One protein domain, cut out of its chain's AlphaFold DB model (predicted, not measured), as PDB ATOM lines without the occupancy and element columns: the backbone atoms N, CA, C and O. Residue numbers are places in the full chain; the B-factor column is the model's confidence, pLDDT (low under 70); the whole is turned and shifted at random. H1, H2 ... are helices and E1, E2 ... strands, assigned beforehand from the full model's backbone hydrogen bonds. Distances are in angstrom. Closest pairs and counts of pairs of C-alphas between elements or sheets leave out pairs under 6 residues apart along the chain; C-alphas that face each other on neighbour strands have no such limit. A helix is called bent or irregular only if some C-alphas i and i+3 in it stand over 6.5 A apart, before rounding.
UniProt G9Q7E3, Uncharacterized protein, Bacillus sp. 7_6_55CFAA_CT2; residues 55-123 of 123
ATOM      1  N   LEU A  55      46.664  -1.016 -34.868       93.38
ATOM      2  CA  LEU A  55      47.925  -0.295 -34.988       93.38
ATOM      3  C   LEU A  55      47.883   0.587 -36.226       93.38
ATOM      4  O   LEU A  55      47.743   0.098 -37.348       93.38
ATOM      5  N   TYR A  56      48.065   1.884 -36.008       94.06
ATOM      6  CA  TYR A  56      48.085   2.882 -37.063       94.06
ATOM      7  C   TYR A  56      49.473   3.492 -37.188       94.06
ATOM      8  O   TYR A  56      50.123   3.805 -36.190       94.06
ATOM      9  N   LYS A  57      49.928   3.682 -38.425       93.81
ATOM     10  CA  LYS A  57      51.153   4.432 -38.686       93.81
ATOM     11  C   LYS A  57      50.818   5.919 -38.675       93.81
ATOM     12  O   LYS A  57      49.975   6.365 -39.446       93.81
ATOM     13  N   VAL A  58      51.528   6.675 -37.852       94.38
ATOM     14  CA  VAL A  58      51.446   8.137 -37.801       94.38
ATOM     15  C   VAL A  58      52.832   8.735 -38.011       94.38
ATOM     16  O   VAL A  58      53.846   8.046 -37.876       94.38
ATOM     17  N   LYS A  59      52.884  10.015 -38.368       94.31
ATOM     18  CA  LYS A  59      54.103  10.824 -38.323       94.31
ATOM     19  C   LYS A  59      54.018  11.773 -37.133       94.31
ATOM     20  O   LYS A  59      52.937  12.249 -36.798       94.31
ATOM     21  N   THR A  60      55.160  12.066 -36.533       91.94
ATOM     22  CA  THR A  60      55.303  13.098 -35.508       91.94
ATOM     23  C   THR A  60      56.165  14.228 -36.055       91.94
ATOM     24  O   THR A  60      57.100  13.993 -36.822       91.94
ATOM     25  N   ALA A  61      55.829  15.458 -35.696       91.31
ATOM     26  CA  ALA A  61      56.610  16.644 -36.022       91.31
ATOM     27  C   ALA A  61      56.554  17.632 -34.855       91.31
ATOM     28  O   ALA A  61      55.586  17.632 -34.096       91.31
ATOM     29  N   GLN A  62      57.569  18.484 -34.735       90.62
ATOM     30  CA  GLN A  62      57.517  19.653 -33.860       90.62
ATOM     31  C   GLN A  62      57.159  20.878 -34.700       90.62
ATOM     32  O   GLN A  62      57.794  21.125 -35.726       90.62
ATOM     33  N   HIS A  63      56.174  21.654 -34.262       86.38
ATOM     34  CA  HIS A  63      55.802  22.918 -34.891       86.38
ATOM     35  C   HIS A  63      55.515  23.952 -33.803       86.38
ATOM     36  O   HIS A  63      54.705  23.706 -32.915       86.38
ATOM     37  N   ASN A  64      56.228  25.082 -33.829       85.69
ATOM     38  CA  ASN A  64      56.143  26.139 -32.810       85.69
ATOM     39  C   ASN A  64      56.266  25.625 -31.359       85.69
ATOM     40  O   ASN A  64      55.574  26.093 -30.464       85.69
ATOM     41  N   GLY A  65      57.145  24.642 -31.131       85.50
ATOM     42  CA  GLY A  65      57.366  24.035 -29.811       85.50
ATOM     43  C   GLY A  65      56.336  22.976 -29.402       85.50
ATOM     44  O   GLY A  65      56.558  22.268 -28.424       85.50
ATOM     45  N   GLU A  66      55.264  22.803 -30.175       87.62
ATOM     46  CA  GLU A  66      54.204  21.828 -29.926       87.62
ATOM     47  C   GLU A  66      54.430  20.551 -30.744       87.62
ATOM     48  O   GLU A  66      54.881  20.591 -31.894       87.62
ATOM     49  N   SER A  67      54.086  19.403 -30.160       89.44
ATOM     50  CA  SER A  67      54.089  18.123 -30.870       89.44
ATOM     51  C   SER A  67      52.824  17.957 -31.702       89.44
ATOM     52  O   SER A  67      51.708  18.026 -31.191       89.44
ATOM     53  N   VAL A  68      53.005  17.683 -32.992       91.56
ATOM     54  CA  VAL A  68      51.929  17.462 -33.958       91.56
ATOM     55  C   VAL A  68      51.932  16.004 -34.400       91.56
ATOM     56  O   VAL A  68      52.940  15.484 -34.884       91.56
ATOM     57  N   PHE A  69      50.775  15.354 -34.267       92.81
ATOM     58  CA  PHE A  69      50.524  14.016 -34.795       92.81
ATOM     59  C   PHE A  69      49.839  14.124 -36.152       92.81
ATOM     60  O   PHE A  69      48.734  14.647 -36.267       92.81
ATOM     61  N   ILE A  70      50.501  13.611 -37.181       93.62
ATOM     62  CA  ILE A  70      50.041  13.677 -38.563       93.62
ATOM     63  C   ILE A  70      49.638  12.270 -38.992       93.62
ATOM     64  O   ILE A  70      50.436  11.330 -38.947       93.62
ATOM     65  N   MET A  71      48.395  12.132 -39.433       94.38
ATOM     66  CA  MET A  71      47.824  10.887 -39.934       94.38
ATOM     67  C   MET A  71      47.200  11.118 -41.308       94.38
ATOM     68  O   MET A  71      46.772  12.229 -41.615       94.38
ATOM     69  N   ASP A  72      47.171  10.080 -42.145       93.62
ATOM     70  CA  ASP A  72      46.399  10.148 -43.384       93.62
ATOM     71  C   ASP A  72      44.889  10.168 -43.085       93.62
ATOM     72  O   ASP A  72      44.442   9.825 -41.985       93.62
ATOM     73  N   GLN A  73      44.094  10.581 -44.074       92.12
ATOM     74  CA  GLN A  73      42.646  10.711 -43.914       92.12
ATOM     75  C   GLN A  73      41.996   9.386 -43.487       92.12
ATOM     76  O   GLN A  73      41.169   9.375 -42.577       92.12
ATOM     77  N   LYS A  74      42.412   8.263 -44.086       93.19
ATOM     78  CA  LYS A  74      41.879   6.928 -43.782       93.19
ATOM     79  C   LYS A  74      42.099   6.546 -42.314       93.19
ATOM     80  O   LYS A  74      41.206   6.001 -41.668       93.19
ATOM     81  N   THR A  75      43.285   6.827 -41.785       95.00
ATOM     82  CA  THR A  75      43.639   6.593 -40.384       95.00
ATOM     83  C   THR A  75      42.829   7.505 -39.473       95.00
ATOM     84  O   THR A  75      42.261   7.030 -38.492       95.00
ATOM     85  N   GLY A  76      42.707   8.789 -39.818       93.69
ATOM     86  CA  GLY A  76      41.883   9.730 -39.065       93.69
ATOM     87  C   GLY A  76      40.417   9.299 -38.978       93.69
ATOM     88  O   GLY A  76      39.843   9.288 -37.893       93.69
ATOM     89  N   GLU A  77      39.822   8.856 -40.086       93.62
ATOM     90  CA  GLU A  77      38.456   8.315 -40.114       93.62
ATOM     91  C   GLU A  77      38.306   7.070 -39.224       93.62
ATOM     92  O   GLU A  77      37.321   6.939 -38.492       93.62
ATOM     93  N   ALA A  78      39.295   6.170 -39.228       94.44
ATOM     94  CA  ALA A  78      39.292   4.982 -38.375       94.44
ATOM     95  C   ALA A  78      39.378   5.332 -36.877       94.44
ATOM     96  O   ALA A  78      38.679   4.727 -36.058       94.44
ATOM     97  N   VAL A  79      40.193   6.327 -36.515       93.62
ATOM     98  CA  VAL A  79      40.331   6.832 -35.138       93.62
ATOM     99  C   VAL A  79      39.036   7.510 -34.668       93.62
ATOM    100  O   VAL A  79      38.593   7.265 -33.543       93.62
ATOM    101  N   ILE A  80      38.384   8.295 -35.534       92.44
ATOM    102  CA  ILE A  80      37.075   8.918 -35.266       92.44
ATOM    103  C   ILE A  80      36.002   7.861 -35.023       92.44
ATOM    104  O   ILE A  80      35.287   7.920 -34.027       92.44
ATOM    105  N   LYS A  81      35.933   6.834 -35.876       92.31
ATOM    106  CA  LYS A  81      34.961   5.738 -35.735       92.31
ATOM    107  C   LYS A  81      35.109   4.971 -34.415       92.31
ATOM    108  O   LYS A  81      34.140   4.390 -33.934       92.31
ATOM    109  N   LYS A  82      36.309   4.960 -33.827       90.62
ATOM    110  CA  LYS A  82      36.582   4.373 -32.503       90.62
ATOM    111  C   LYS A  82      36.236   5.293 -31.333       90.62
ATOM    112  O   LYS A  82      36.367   4.877 -30.188       90.62
ATOM    113  N   GLY A  83      35.831   6.527 -31.613       89.31
ATOM    114  CA  GLY A  83      35.495   7.532 -30.618       89.31
ATOM    115  C   GLY A  83      36.688   8.051 -29.810       89.31
ATOM    116  O   GLY A  83      36.507   8.532 -28.696       89.31
ATOM    117  N   ILE A  84      37.908   7.924 -30.350       89.62
ATOM    118  CA  ILE A  84      39.147   8.341 -29.674       89.62
ATOM    119  C   ILE A  84      39.284   9.869 -29.679       89.62
ATOM    120  O   ILE A  84      39.687  10.451 -28.674       89.62
ATOM    121  N   LEU A  85      38.957  10.519 -30.802       89.62
ATOM    122  CA  LEU A  85      38.923  11.978 -30.884       89.62
ATOM    123  C   LEU A  85      37.595  12.484 -30.326       89.62
ATOM    124  O   LEU A  85      36.526  12.048 -30.755       89.62
ATOM    125  N   ARG A  86      37.677  13.405 -29.371       86.25
ATOM    126  CA  ARG A  86      36.530  13.955 -28.649       86.25
ATOM    127  C   ARG A  86      36.586  15.470 -28.655       86.25
ATOM    128  O   ARG A  86      37.667  16.046 -28.794       86.25
ATOM    129  N   GLU A  87      35.428  16.100 -28.528       83.50
ATOM    130  CA  GLU A  87      35.348  17.555 -28.438       83.50
ATOM    131  C   GLU A  87      36.060  18.041 -27.167       83.50
ATOM    132  O   GLU A  87      36.003  17.398 -26.115       83.50
ATOM    133  N   GLY A  88      36.812  19.137 -27.278       74.56
ATOM    134  CA  GLY A  88      37.479  19.744 -26.131       74.56
ATOM    135  C   GLY A  88      36.497  20.614 -25.355       74.56
ATOM    136  O   GLY A  88      35.866  21.486 -25.948       74.56
ATOM    137  N   GLU A  89      36.393  20.415 -24.043       66.12
ATOM    138  CA  GLU A  89      35.648  21.314 -23.158       66.12
ATOM    139  C   GLU A  89      36.596  22.304 -22.466       66.12
ATOM    140  O   GLU A  89      37.748  21.988 -22.161       66.12
ATOM    141  N   ASN A  90      36.108  23.520 -22.192       60.09
ATOM    142  CA  ASN A  90      36.865  24.566 -21.481       60.09
ATOM    143  C   ASN A  90      37.140  24.220 -20.006       60.09
ATOM    144  O   ASN A  90      37.928  24.889 -19.336       60.09
ATOM    145  N   HIS A  91      36.499  23.171 -19.495       54.66
ATOM    146  CA  HIS A  91      36.699  22.645 -18.158       54.66
ATOM    147  C   HIS A  91      37.157  21.194 -18.254       54.66
ATOM    148  O   HIS A  91      36.806  20.484 -19.189       54.66
ATOM    149  N   PHE A  92      37.968  20.758 -17.289       51.09
ATOM    150  CA  PHE A  92      38.500  19.399 -17.213       51.09
ATOM    151  C   PHE A  92      37.389  18.417 -16.804       51.09
ATOM    152  O   PHE A  92      37.374  17.877 -15.699       51.09
ATOM    153  N   THR A  93      36.401  18.234 -17.670       52.94
ATOM    154  CA  THR A  93      35.371  17.212 -17.546       52.94
ATOM    155  C   THR A  93      35.903  15.940 -18.215       52.94
ATOM    156  O   THR A  93      36.336  15.951 -19.367       52.94
ATOM    157  N   PRO A  94      35.914  14.794 -17.515       54.88
ATOM    158  CA  PRO A  94      36.385  13.528 -18.080       54.88
ATOM    159  C   PRO A  94      35.405  12.911 -19.099       54.88
ATOM    160  O   PRO A  94      35.532  11.734 -19.442       54.88
ATOM    161  N   ILE A  95      34.398  13.668 -19.540       63.62
ATOM    162  CA  ILE A  95      33.248  13.190 -20.300       63.62
ATOM    163  C   ILE A  95      32.956  14.228 -21.379       63.62
ATOM    164  O   ILE A  95      32.220  15.169 -21.129       63.62
ATOM    165  N   SER A  96      33.543  14.049 -22.558       75.25
ATOM    166  CA  SER A  96      33.123  14.762 -23.761       75.25
ATOM    167  C   SER A  96      32.737  13.766 -24.845       75.25
ATOM    168  O   SER A  96      33.228  12.624 -24.883       75.25
ATOM    169  N   ASP A  97      31.817  14.184 -25.708       83.31
ATOM    170  CA  ASP A  97      31.323  13.341 -26.784       83.31
ATOM    171  C   ASP A  97      32.408  13.127 -27.849       83.31
ATOM    172  O   ASP A  97      33.171  14.044 -28.183       83.31
ATOM    173  N   PRO A  98      32.512  11.910 -28.413       89.00
ATOM    174  CA  PRO A  98      33.349  11.691 -29.576       89.00
ATOM    175  C   PRO A  98      32.878  12.508 -30.776       89.00
ATOM    176  O   PRO A  98      31.677  12.620 -31.033       89.00
ATOM    177  N   ILE A  99      33.828  13.002 -31.572       90.75
ATOM    178  CA  ILE A  99      33.478  13.634 -32.844       90.75
ATOM    179  C   ILE A  99      32.852  12.587 -33.772       90.75
ATOM    180  O   ILE A  99      33.298  11.442 -33.835       90.75
ATOM    181  N   LYS A 100      31.785  12.964 -34.480       90.44
ATOM    182  CA  LYS A 100      30.960  12.003 -35.239       90.44
ATOM    183  C   LYS A 100      31.522  11.675 -36.617       90.44
ATOM    184  O   LYS A 100      31.275  10.594 -37.146       90.44
ATOM    185  N   SER A 101      32.249  12.611 -37.217       91.94
ATOM    186  CA  SER A 101      32.780  12.476 -38.569       91.94
ATOM    187  C   SER A 101      33.999  13.368 -38.778       91.94
ATOM    188  O   SER A 101      34.196  14.365 -38.080       91.94
ATOM    189  N   MET A 102      34.823  12.997 -39.758       89.38
ATOM    190  CA  MET A 102      35.924  13.837 -40.213       89.38
ATOM    191  C   MET A 102      35.356  15.107 -40.872       89.38
ATOM    192  O   MET A 102      34.446  14.994 -41.702       89.38
ATOM    193  N   PRO A 103      35.874  16.308 -40.555       88.44
ATOM    194  CA  PRO A 103      35.569  17.507 -41.326       88.44
ATOM    195  C   PRO A 103      35.933  17.304 -42.798       88.44
ATOM    196  O   PRO A 103      36.843  16.547 -43.124       88.44
ATOM    197  N   LYS A 104      35.231  17.980 -43.708       87.81
ATOM    198  CA  LYS A 104      35.478  17.825 -45.146       87.81
ATOM    199  C   LYS A 104      36.922  18.218 -45.487       87.81
ATOM    200  O   LYS A 104      37.293  19.379 -45.336       87.81
ATOM    201  N   ILE A 105      37.699  17.254 -45.980       85.12
ATOM    202  CA  ILE A 105      39.069  17.448 -46.468       85.12
ATOM    203  C   ILE A 105      39.027  17.484 -47.998       85.12
ATOM    204  O   ILE A 105      38.395  16.637 -48.629       85.12
ATOM    205  N   THR A 106      39.660  18.484 -48.603       83.44
ATOM    206  CA  THR A 106      39.916  18.540 -50.051       83.44
ATOM    207  C   THR A 106      41.380  18.202 -50.304       83.44
ATOM    208  O   THR A 106      42.195  18.423 -49.415       83.44
ATOM    209  N   ASN A 107      41.733  17.726 -51.502       77.12
ATOM    210  CA  ASN A 107      43.083  17.219 -51.807       77.12
ATOM    211  C   ASN A 107      44.236  18.181 -51.455       77.12
ATOM    212  O   ASN A 107      45.320  17.715 -51.123       77.12
ATOM    213  N   ASP A 108      43.989  19.493 -51.474       82.69
ATOM    214  CA  ASP A 108      45.013  20.514 -51.215       82.69
ATOM    215  C   ASP A 108      45.049  21.011 -49.758       82.69
ATOM    216  O   ASP A 108      45.836  21.893 -49.425       82.69
ATOM    217  N   ASN A 109      44.192  20.478 -48.881       84.12
ATOM    218  CA  ASN A 109      44.026  20.972 -47.516       84.12
ATOM    219  C   ASN A 109      44.206  19.861 -46.477       84.12
ATOM    220  O   ASN A 109      43.906  18.695 -46.717       84.12
ATOM    221  N   ALA A 110      44.638  20.251 -45.281       88.56
ATOM    222  CA  ALA A 110      44.677  19.395 -44.103       88.56
ATOM    223  C   ALA A 110      43.755  19.949 -43.011       88.56
ATOM    224  O   ALA A 110      43.453  21.143 -42.971       88.56
ATOM    225  N   VAL A 111      43.325  19.074 -42.103       90.69
ATOM    226  CA  VAL A 111      42.579  19.456 -40.902       90.69
ATOM    227  C   VAL A 111      43.518  19.373 -39.708       90.69
ATOM    228  O   VAL A 111      44.123  18.331 -39.463       90.69
ATOM    229  N   LEU A 112      43.619  20.472 -38.959       90.38
ATOM    230  CA  LEU A 112      44.346  20.534 -37.697       90.38
ATOM    231  C   LEU A 112      43.346  20.608 -36.542       90.38
ATOM    232  O   LEU A 112      42.580  21.565 -36.439       90.38
ATOM    233  N   PHE A 113      43.396  19.616 -35.656       90.12
ATOM    234  CA  PHE A 113      42.737  19.685 -34.358       90.12
ATOM    235  C   PHE A 113      43.724  20.251 -33.338       90.12
ATOM    236  O   PHE A 113      44.789  19.679 -33.116       90.12
ATOM    237  N   ALA A 114      43.375  21.380 -32.729       88.06
ATOM    238  CA  ALA A 114      44.195  22.042 -31.726       88.06
ATOM    239  C   ALA A 114      43.301  22.707 -30.675       88.06
ATOM    240  O   ALA A 114      42.198  23.160 -30.983       88.06
ATOM    241  N   GLY A 115      43.785  22.766 -29.434       82.50
ATOM    242  CA  GLY A 115      43.126  23.531 -28.378       82.50
ATOM    243  C   GLY A 115      43.205  25.037 -28.640       82.50
ATOM    244  O   GLY A 115      44.042  25.501 -29.412       82.50
ATOM    245  N   GLU A 116      42.368  25.815 -27.953       81.38
ATOM    246  CA  GLU A 116      42.249  27.257 -28.192       81.38
ATOM    247  C   GLU A 116      43.578  28.017 -28.043       81.38
ATOM    248  O   GLU A 116      43.916  28.868 -28.864       81.38
ATOM    249  N   LYS A 117      44.378  27.638 -27.043       81.31
ATOM    250  CA  LYS A 117      45.726  28.176 -26.800       81.31
ATOM    251  C   LYS A 117      46.714  27.960 -27.958       81.31
ATOM    252  O   LYS A 117      47.700  28.678 -28.053       81.31
ATOM    253  N   ASN A 118      46.430  27.014 -28.852       81.56
ATOM    254  CA  ASN A 118      47.299  26.618 -29.955       81.56
ATOM    255  C   ASN A 118      46.730  27.063 -31.323       81.56
ATOM    256  O   ASN A 118      47.135  26.545 -32.361       81.56
ATOM    257  N   LYS A 119      45.800  28.036 -31.348       78.31
ATOM    258  CA  LYS A 119      45.226  28.623 -32.582       78.31
ATOM    259  C   LYS A 119      46.284  29.115 -33.577       78.31
ATOM    260  O   LYS A 119      46.058  29.076 -34.785       78.31
ATOM    261  N   GLU A 120      47.432  29.556 -33.070       79.38
ATOM    262  CA  GLU A 120      48.552  30.065 -33.865       79.38
ATOM    263  C   GLU A 120      49.264  28.972 -34.685       79.38
ATOM    264  O   GLU A 120      49.948  29.306 -35.640       79.38
ATOM    265  N   LEU A 121      49.050  27.674 -34.407       78.94
ATOM    266  CA  LEU A 121      49.585  26.569 -35.230       78.94
ATOM    267  C   LEU A 121      48.999  26.521 -36.652       78.94
ATOM    268  O   LEU A 121      49.455  25.746 -37.485       78.94
ATOM    269  N   LYS A 122      47.938  27.292 -36.918       68.38
ATOM    270  CA  LYS A 122      47.337  27.411 -38.249       68.38
ATOM    271  C   LYS A 122      48.127  28.358 -39.170       68.38
ATOM    272  O   LYS A 122      47.867  28.349 -40.372       68.38
ATOM    273  N   LYS A 123      48.992  29.212 -38.615       56.97
ATOM    274  CA  LYS A 123      49.756  30.228 -39.353       56.97
ATOM    275  C   LYS A 123      51.120  29.699 -39.768       56.97
ATOM    276  O   LYS A 123      51.532  30.064 -40.888       56.97
TER     277      LYS A 123
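What this domain is: This is residues 55 to 123 of the 123 residues of an uncharacterized protein of Bacillus sp. 7_6_55CFAA_CT2 (UniProt G9Q7E3). With little regular structure, the domain is a two-strand hairpin, E1 and E2, with helix H1 near its open end, H2 near its turn, and the looping residues 82 to 115 joining the helices. The 69 printed residues hold E1, E2, H1 and H2 in chain order, an antiparallel sheet and a mixed class, with only 26 residues in named elements. It is only just compact, close to loose, radius of gyration of the C-alphas 12.9 A, spans 33 by 28 by 24 A.

Where its parts are: E1, residues 59 to 63, begins at C-alpha (54.103, 10.824, -38.323) and is 12.7 A long. E2 is residues 66 to 70, 12.6 A. H1 is residues 73 to 81, 12.3 A. H2, residues 116 to 122, 11.3 A, ends at C-alpha (47.337, 27.411, -38.249) and is irregular, C-alphas 117 and 120 being 7.8 A apart.

How they stand to each other: Hairpin E1 and E2 is antiparallel at 149 degrees; N 61 and O 68, 3.0 A, are within hydrogen-bond range. The closest C-alphas of E1 and H2, His 63 and Leu 121, are 7.2 A apart. H1 is apart from E1 and H2. In H1 every O i to N i+4 pair is within range; in H2 0 of 3, but 3 of 4 O i to N i+3.

The domain as a whole: The farthest C-alphas, Thr 93 and Asp 108, are 35.2 A apart. The printed part has no cut; link H1 to H2 is long. Residues 89 to 95 and 122 to 123 have pLDDT under 70.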